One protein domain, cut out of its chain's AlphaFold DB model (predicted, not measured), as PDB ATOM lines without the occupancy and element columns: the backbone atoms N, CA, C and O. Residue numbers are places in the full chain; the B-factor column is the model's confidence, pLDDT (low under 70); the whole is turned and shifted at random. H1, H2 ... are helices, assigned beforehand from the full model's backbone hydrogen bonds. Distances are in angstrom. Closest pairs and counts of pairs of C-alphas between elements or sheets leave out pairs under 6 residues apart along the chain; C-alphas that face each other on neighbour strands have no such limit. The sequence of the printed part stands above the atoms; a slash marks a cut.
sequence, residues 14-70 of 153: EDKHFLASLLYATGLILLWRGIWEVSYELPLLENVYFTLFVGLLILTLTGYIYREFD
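This is residues 14 to 70 of the 153 residues of the protein "DUF504 domain-containing protein" of Candidatus Woesearchaeota archaeon (UniProt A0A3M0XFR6). Two long helices, H1 and H3, make the arms of an open, flat U: H1 runs out, the chain turns through the short helix H2 at the closed end, and H3 folds back with an empty gap between the two arms. H1 is the longer arm, and its first part reaches beyond the end of H3. The printed part has 57 residues with three named helices, in the order H1, H2, H3, and no named strand; the class is all helix. The whole is loose, with a radius of gyration of the C-alphas of 14.7 A, and its C-alphas span 47 by 24 by 6 A.

H1, residues 14 to 41, and H2, residues 43 to 46, are close but not clearly touching; their closest C-alphas, those of Ser 39 and Leu 45, are 7.0 A apart. H2 and H3, residues 48 to 69, only just touch, and only at the corner by their link, with 3 pairs of C-alphas within 8 A. The closest C-alphas of these two are those of Leu 45 and Thr 51, 5.4 A apart, and H3 touches H2 with residues 50 to 51 alone. H1 and H3 are apart. In H1 and H3 every O i to N i+4 pair is within hydrogen-bond range; H2 is too short for such a pair, and its one O i to N i+3 pair is within range.

H1 begins at C-alpha 14, at (-3.824, -6.847, 16.005), and measures 40.9 A from first to last C-alpha, ending at C-alpha 41, at (-10.344, -45.911, 26.247). H2 has 4 residues, Pro 43 to Glu 46. H3 measures 31.1 A from C-alpha 48 to C-alpha 69, at (0.092, -16.799, 30.069).

The C-alphas of Glu 14 and Asn 47, the two farthest apart, are 46.8 A apart. Residues 14 to 38 and 55 to 70 stand free. The printed part has no cut, and both links are tight. The mean pLDDT of the printed part is 76.5; residues 14, 40, 42 to 46 and 67 to 70 are under 70.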
ATOM      1  N   GLU A  14      -2.554  -6.436  15.399       67.44
ATOM      2  CA  GLU A  14      -3.824  -6.847  16.005       67.44
ATOM      3  C   GLU A  14      -4.380  -8.149  15.400       67.44
ATOM      4  O   GLU A  14      -4.753  -9.053  16.148       67.44
ATOM      5  N   ASP A  15      -4.348  -8.308  14.073       73.06
ATOM      6  CA  ASP A  15      -4.852  -9.509  13.389       73.06
ATOM      7  C   ASP A  15      -3.979 -10.736  13.682       73.06
ATOM      8  O   ASP A  15      -4.482 -11.853  13.810       73.06
ATOM      9  N   LYS A  16      -2.663 -10.541  13.843       73.56
ATOM     10  CA  LYS A  16      -1.738 -11.617  14.235       73.56
ATOM     11  C   LYS A  16      -2.006 -12.086  15.659       73.56
ATOM     12  O   LYS A  16      -2.007 -13.288  15.908       73.56
ATOM     13  N   HIS A  17      -2.247 -11.155  16.582       72.00
ATOM     14  CA  HIS A  17      -2.606 -11.487  17.959       72.00
ATOM     15  C   HIS A  17      -3.966 -12.179  18.039       72.00
ATOM     16  O   HIS A  17      -4.095 -13.172  18.754       72.00
ATOM     17  N   PHE A  18      -4.947 -11.719  17.260       76.25
ATOM     18  CA  PHE A  18      -6.249 -12.369  17.167       76.25
ATOM     19  C   PHE A  18      -6.130 -13.795  16.617       76.25
ATOM     20  O   PHE A  18      -6.587 -14.738  17.261       76.25
ATOM     21  N   LEU A  19      -5.437 -13.983  15.491       81.12
ATOM     22  CA  LEU A  19      -5.244 -15.302  14.888       81.12
ATOM     23  C   LEU A  19      -4.465 -16.251  15.808       81.12
ATOM     24  O   LEU A  19      -4.836 -17.416  15.940       81.12
ATOM     25  N   ALA A  20      -3.423 -15.755  16.483       76.06
ATOM     26  CA  ALA A  20      -2.690 -16.531  17.478       76.06
ATOM     27  C   ALA A  20      -3.606 -16.942  18.637       76.06
ATOM     28  O   ALA A  20      -3.638 -18.115  18.995       76.06
ATOM     29  N   SER A  21      -4.398 -16.014  19.186       74.75
ATOM     30  CA  SER A  21      -5.338 -16.317  20.271       74.75
ATOM     31  C   SER A  21      -6.384 -17.359  19.865       74.75
ATOM     32  O   SER A  21      -6.678 -18.263  20.645       74.75
ATOM     33  N   LEU A  22      -6.874 -17.292  18.623       80.56
ATOM     34  CA  LEU A  22      -7.819 -18.256  18.074       80.56
ATOM     35  C   LEU A  22      -7.175 -19.640  17.937       80.56
ATOM     36  O   LEU A  22      -7.754 -20.620  18.389       80.56
ATOM     37  N   LEU A  23      -5.957 -19.720  17.395       83.81
ATOM     38  CA  LEU A  23      -5.200 -20.973  17.296       83.81
ATOM     39  C   LEU A  23      -4.914 -21.590  18.668       83.81
ATOM     40  O   LEU A  23      -5.094 -22.794  18.836       83.81
ATOM     41  N   TYR A  24      -4.520 -20.782  19.655       79.38
ATOM     42  CA  TYR A  24      -4.323 -21.255  21.025       79.38
ATOM     43  C   TYR A  24      -5.628 -21.771  21.635       79.38
ATOM     44  O   TYR A  24      -5.635 -22.854  22.215       79.38
ATOM     45  N   ALA A  25      -6.738 -21.048  21.466       77.69
ATOM     46  CA  ALA A  25      -8.041 -21.464  21.974       77.69
ATOM     47  C   ALA A  25      -8.518 -22.770  21.319       77.69
ATOM     48  O   ALA A  25      -8.908 -23.706  22.015       77.69
ATOM     49  N   THR A  26      -8.439 -22.872  19.990       84.81
ATOM     50  CA  THR A  26      -8.804 -24.090  19.258       84.81
ATOM     51  C   THR A  26      -7.900 -25.260  19.640       84.81
ATOM     52  O   THR A  26      -8.399 -26.356  19.890       84.81
ATOM     53  N   GLY A  27      -6.589 -25.034  19.750       84.88
ATOM     54  CA  GLY A  27      -5.629 -26.045  20.186       84.88
ATOM     55  C   GLY A  27      -5.920 -26.557  21.596       84.88
ATOM     56  O   GLY A  27      -5.904 -27.764  21.816       84.88
ATOM     57  N   LEU A  28      -6.266 -25.666  22.528       83.62
ATOM     58  CA  LEU A  28      -6.636 -26.032  23.896       83.62
ATOM     59  C   LEU A  28      -7.904 -26.897  23.931       83.62
ATOM     60  O   LEU A  28      -7.940 -27.907  24.629       83.62
ATOM     61  N   ILE A  29      -8.930 -26.531  23.154       82.50
ATOM     62  CA  ILE A  29     -10.191 -27.285  23.073       82.50
ATOM     63  C   ILE A  29      -9.946 -28.688  22.510       82.50
ATOM     64  O   ILE A  29     -10.435 -29.668  23.072       82.50
ATOM     65  N   LEU A  30      -9.182 -28.798  21.419       85.19
ATOM     66  CA  LEU A  30      -8.858 -30.087  20.802       85.19
ATOM     67  C   LEU A  30      -7.989 -30.953  21.715       85.19
ATOM     68  O   LEU A  30      -8.234 -32.152  21.824       85.19
ATOM     69  N   LEU A  31      -7.023 -30.352  22.411       83.88
ATOM     70  CA  LEU A  31      -6.192 -31.041  23.393       83.88
ATOM     71  C   LEU A  31      -7.043 -31.589  24.542       83.88
ATOM     72  O   LEU A  31      -6.915 -32.759  24.891       83.88
ATOM     73  N   TRP A  32      -7.958 -30.784  25.085       81.56
ATOM     74  CA  TRP A  32      -8.848 -31.228  26.154       81.56
ATOM     75  C   TRP A  32      -9.783 -32.343  25.688       81.56
ATOM     76  O   TRP A  32      -9.942 -33.344  26.381       81.56
ATOM     77  N   ARG A  33     -10.348 -32.217  24.483       80.88
ATOM     78  CA  ARG A  33     -11.171 -33.264  23.868       80.88
ATOM     79  C   ARG A  33     -10.398 -34.574  23.692       80.88
ATOM     80  O   ARG A  33     -10.925 -35.622  24.044       80.88
ATOM     81  N   GLY A  34      -9.159 -34.506  23.208       81.19
ATOM     82  CA  GLY A  34      -8.298 -35.678  23.058       81.19
ATOM     83  C   GLY A  34      -7.976 -36.342  24.396       81.19
ATOM     84  O   GLY A  34      -8.024 -37.563  24.496       81.19
ATOM     85  N   ILE A  35      -7.726 -35.554  25.448       80.31
ATOM     86  CA  ILE A  35      -7.524 -36.081  26.806       80.31
ATOM     87  C   ILE A  35      -8.766 -36.844  27.283       80.31
ATOM     88  O   ILE A  35      -8.619 -37.937  27.824       80.31
ATOM     89  N   TRP A  36      -9.976 -36.320  27.054       76.94
ATOM     90  CA  TRP A  36     -11.213 -37.017  27.423       76.94
ATOM     91  C   TRP A  36     -11.417 -38.309  26.634       76.94
ATOM     92  O   TRP A  36     -11.665 -39.345  27.241       76.94
ATOM     93  N   GLU A  37     -11.276 -38.277  25.309       75.94
ATOM     94  CA  GLU A  37     -11.448 -39.470  24.467       75.94
ATOM     95  C   GLU A  37     -10.449 -40.576  24.861       75.94
ATOM     96  O   GLU A  37     -10.849 -41.713  25.095       75.94
ATOM     97  N   VAL A  38      -9.179 -40.227  25.088       73.56
ATOM     98  CA  VAL A  38      -8.150 -41.172  25.557       73.56
ATOM     99  C   VAL A  38      -8.422 -41.666  26.983       73.56
ATOM    100  O   VAL A  38      -8.140 -42.821  27.302       73.56
ATOM    101  N   SER A  39      -8.996 -40.825  27.847       70.44
ATOM    102  CA  SER A  39      -9.360 -41.225  29.211       70.44
ATOM    103  C   SER A  39     -10.480 -42.272  29.247       70.44
ATOM    104  O   SER A  39     -10.504 -43.095  30.155       70.44
ATOM    105  N   TYR A  40     -11.375 -42.293  28.256       69.19
ATOM    106  CA  TYR A  40     -12.429 -43.307  28.180       69.19
ATOM    107  C   TYR A  40     -11.922 -44.661  27.671       69.19
ATOM    108  O   TYR A  40     -12.472 -45.691  28.051       69.19
ATOM    109  N   GLU A  41     -10.883 -44.676  26.832       70.94
ATOM    110  CA  GLU A  41     -10.344 -45.911  26.247       70.94
ATOM    111  C   GLU A  41      -9.262 -46.585  27.104       70.94
ATOM    112  O   GLU A  41      -9.000 -47.778  26.948       70.94
ATOM    113  N   LEU A  42      -8.630 -45.855  28.029       67.94
ATOM    114  CA  LEU A  42      -7.613 -46.411  28.918       67.94
ATOM    115  C   LEU A  42      -8.240 -46.968  30.211       67.94
ATOM    116  O   LEU A  42      -8.639 -46.180  31.071       67.94
ATOM    117  N   PRO A  43      -8.188 -48.293  30.467       64.94
ATOM    118  CA  PRO A  43      -8.642 -48.886  31.736       64.94
ATOM    119  C   PRO A  43      -7.788 -48.468  32.954       64.94
ATOM    120  O   PRO A  43      -8.030 -48.892  34.079       64.94
ATOM    121  N   LEU A  44      -6.779 -47.609  32.762       60.50
ATOM    122  CA  LEU A  44      -5.913 -47.080  33.818       60.50
ATOM    123  C   LEU A  44      -6.633 -46.118  34.778       60.50
ATOM    124  O   LEU A  44      -6.163 -45.941  35.902       60.50
ATOM    125  N   LEU A  45      -7.763 -45.519  34.375       58.97
ATOM    126  CA  LEU A  45      -8.556 -44.637  35.244       58.97
ATOM    127  C   LEU A  45      -9.428 -45.372  36.273       58.97
ATOM    128  O   LEU A  45      -9.959 -44.726  37.179       58.97
ATOM    129  N   GLU A  46      -9.527 -46.704  36.209       64.31
ATOM    130  CA  GLU A  46     -10.123 -47.499  37.295       64.31
ATOM    131  C   GLU A  46      -9.246 -47.482  38.558       64.31
ATOM    132  O   GLU A  46      -9.736 -47.639  39.678       64.31
ATOM    133  N   ASN A  47      -7.938 -47.245  38.402       72.75
ATOM    134  CA  ASN A  47      -7.021 -47.143  39.524       72.75
ATOM    135  C   ASN A  47      -7.055 -45.729  40.126       72.75
ATOM    136  O   ASN A  47      -6.526 -44.771  39.558       72.75
ATOM    137  N   VAL A  48      -7.628 -45.620  41.328       77.69
ATOM    138  CA  VAL A  48      -7.799 -44.364  42.082       77.69
ATOM    139  C   VAL A  48      -6.501 -43.553  42.187       77.69
ATOM    140  O   VAL A  48      -6.530 -42.328  42.061       77.69
ATOM    141  N   TYR A  49      -5.352 -44.209  42.372       80.62
ATOM    142  CA  TYR A  49      -4.064 -43.525  42.511       80.62
ATOM    143  C   TYR A  49      -3.581 -42.897  41.202       80.62
ATOM    144  O   TYR A  49      -2.991 -41.816  41.219       80.62
ATOM    145  N   PHE A  50      -3.857 -43.543  40.067       78.25
ATOM    146  CA  PHE A  50      -3.496 -43.018  38.755       78.25
ATOM    147  C   PHE A  50      -4.356 -41.800  38.406       78.25
ATOM    148  O   PHE A  50      -3.824 -40.761  38.019       78.25
ATOM    149  N   THR A  51      -5.663 -41.873  38.656       78.38
ATOM    150  CA  THR A  51      -6.589 -40.745  38.467       78.38
ATOM    151  C   THR A  51      -6.206 -39.544  39.332       78.38
ATOM    152  O   THR A  51      -6.211 -38.407  38.860       78.38
ATOM    153  N   LEU A  52      -5.796 -39.785  40.581       80.50
ATOM    154  CA  LEU A  52      -5.333 -38.733  41.482       80.50
ATOM    155  C   LEU A  52      -4.035 -38.091  40.972       80.50
ATOM    156  O   LEU A  52      -3.940 -36.866  40.943       80.50
ATOM    157  N   PHE A  53      -3.074 -38.889  40.497       85.00
ATOM    158  CA  PHE A  53      -1.836 -38.383  39.899       85.00
ATOM    159  C   PHE A  53      -2.096 -37.532  38.651       85.00
ATOM    160  O   PHE A  53      -1.574 -36.423  38.547       85.00
ATOM    161  N   VAL A  54      -2.940 -38.010  37.734       81.38
ATOM    162  CA  VAL A  54      -3.307 -37.283  36.509       81.38
ATOM    163  C   VAL A  54      -4.016 -35.972  36.848       81.38
ATOM    164  O   VAL A  54      -3.661 -34.930  36.303       81.38
ATOM    165  N   GLY A  55      -4.956 -35.983  37.798       79.81
ATOM    166  CA  GLY A  55      -5.631 -34.770  38.264       79.81
ATOM    167  C   GLY A  55      -4.663 -33.743  38.860       79.81
ATOM    168  O   GLY A  55      -4.750 -32.555  38.549       79.81
ATOM    169  N   LEU A  56      -3.695 -34.190  39.662       86.00
ATOM    170  CA  LEU A  56      -2.679 -33.327  40.276       86.00
ATOM    171  C   LEU A  56      -1.701 -32.769  39.229       86.00
ATOM    172  O   LEU A  56      -1.319 -31.597  39.282       86.00
ATOM    173  N   LEU A  57      -1.345 -33.581  38.235       85.56
ATOM    174  CA  LEU A  57      -0.516 -33.186  37.100       85.56
ATOM    175  C   LEU A  57      -1.224 -32.137  36.232       85.56
ATOM    176  O   LEU A  57      -0.644 -31.108  35.905       85.56
ATOM    177  N   ILE A  58      -2.508 -32.331  35.936       83.56
ATOM    178  CA  ILE A  58      -3.333 -31.338  35.243       83.56
ATOM    179  C   ILE A  58      -3.422 -30.044  36.057       83.56
ATOM    180  O   ILE A  58      -3.242 -28.965  35.494       83.56
ATOM    181  N   LEU A  59      -3.668 -30.120  37.366       85.38
ATOM    182  CA  LEU A  59      -3.784 -28.940  38.227       85.38
ATOM    183  C   LEU A  59      -2.480 -28.126  38.245       85.38
ATOM    184  O   LEU A  59      -2.499 -26.904  38.101       85.38
ATOM    185  N   THR A  60      -1.341 -28.804  38.381       84.56
ATOM    186  CA  THR A  60      -0.018 -28.165  38.393       84.56
ATOM    187  C   THR A  60       0.355 -27.578  37.037       84.56
ATOM    188  O   THR A  60       0.806 -26.433  36.985       84.56
ATOM    189  N   LEU A  61       0.110 -28.297  35.938       82.81
ATOM    190  CA  LEU A  61       0.335 -27.777  34.588       82.81
ATOM    191  C   LEU A  61      -0.580 -26.591  34.281       82.81
ATOM    192  O   LEU A  61      -0.108 -25.583  33.768       82.81
ATOM    193  N   THR A  62      -1.859 -26.664  34.646       80.12
ATOM    194  CA  THR A  62      -2.812 -25.567  34.422       80.12
ATOM    195  C   THR A  62      -2.424 -24.337  35.237       80.12
ATOM    196  O   THR A  62      -2.428 -23.229  34.709       80.12
ATOM    197  N   GLY A  63      -2.009 -24.517  36.496       77.69
ATOM    198  CA  GLY A  63      -1.493 -23.428  37.327       77.69
ATOM    199  C   GLY A  63      -0.207 -22.809  36.768       77.69
ATOM    200  O   GLY A  63      -0.050 -21.588  36.784       77.69
ATOM    201  N   TYR A  64       0.696 -23.629  36.225       78.19
ATOM    202  CA  TYR A  64       1.925 -23.154  35.590       78.19
ATOM    203  C   TYR A  64       1.644 -22.377  34.298       78.19
ATOM    204  O   TYR A  64       2.161 -21.276  34.120       78.19
ATOM    205  N   ILE A  65       0.777 -22.911  33.435       75.44
ATOM    206  CA  ILE A  65       0.332 -22.255  32.200       75.44
ATOM    207  C   ILE A  65      -0.358 -20.933  32.540       75.44
ATOM    208  O   ILE A  65      -0.016 -19.911  31.960       75.44
ATOM    209  N   TYR A  66      -1.259 -20.902  33.521       71.94
ATOM    210  CA  TYR A  66      -1.920 -19.663  33.933       71.94
ATOM    211  C   TYR A  66      -0.916 -18.590  34.378       71.94
ATOM    212  O   TYR A  66      -1.058 -17.426  34.013       71.94
ATOM    213  N   ARG A  67       0.136 -18.977  35.112       67.69
ATOM    214  CA  ARG A  67       1.193 -18.051  35.546       67.69
ATOM    215  C   ARG A  67       2.000 -17.480  34.379       67.69
ATOM    216  O   ARG A  67       2.371 -16.314  34.425       67.69
ATOM    217  N   GLU A  68       2.295 -18.294  33.370       65.12
ATOM    218  CA  GLU A  68       3.088 -17.871  32.209       65.12
ATOM    219  C   GLU A  68       2.260 -17.052  31.209       65.12
ATOM    220  O   GLU A  68       2.754 -16.106  30.599       65.12
ATOM    221  N   PHE A  69       0.982 -17.398  31.056       61.88
ATOM    222  CA  PHE A  69       0.092 -16.799  30.069       61.88
ATOM    223  C   PHE A  69      -0.758 -15.651  30.607       61.88
ATOM    224  O   PHE A  69      -1.564 -15.145  29.833       61.88
ATOM    225  N   ASP A  70      -0.592 -15.209  31.861       63.19
ATOM    226  CA  ASP A  70      -1.313 -14.050  32.400       63.19
ATOM    227  C   ASP A  70      -0.977 -12.785  31.577       63.19
ATOM    228  O   ASP A  70       0.084 -12.168  31.765       63.19
TER     229      ASP A  70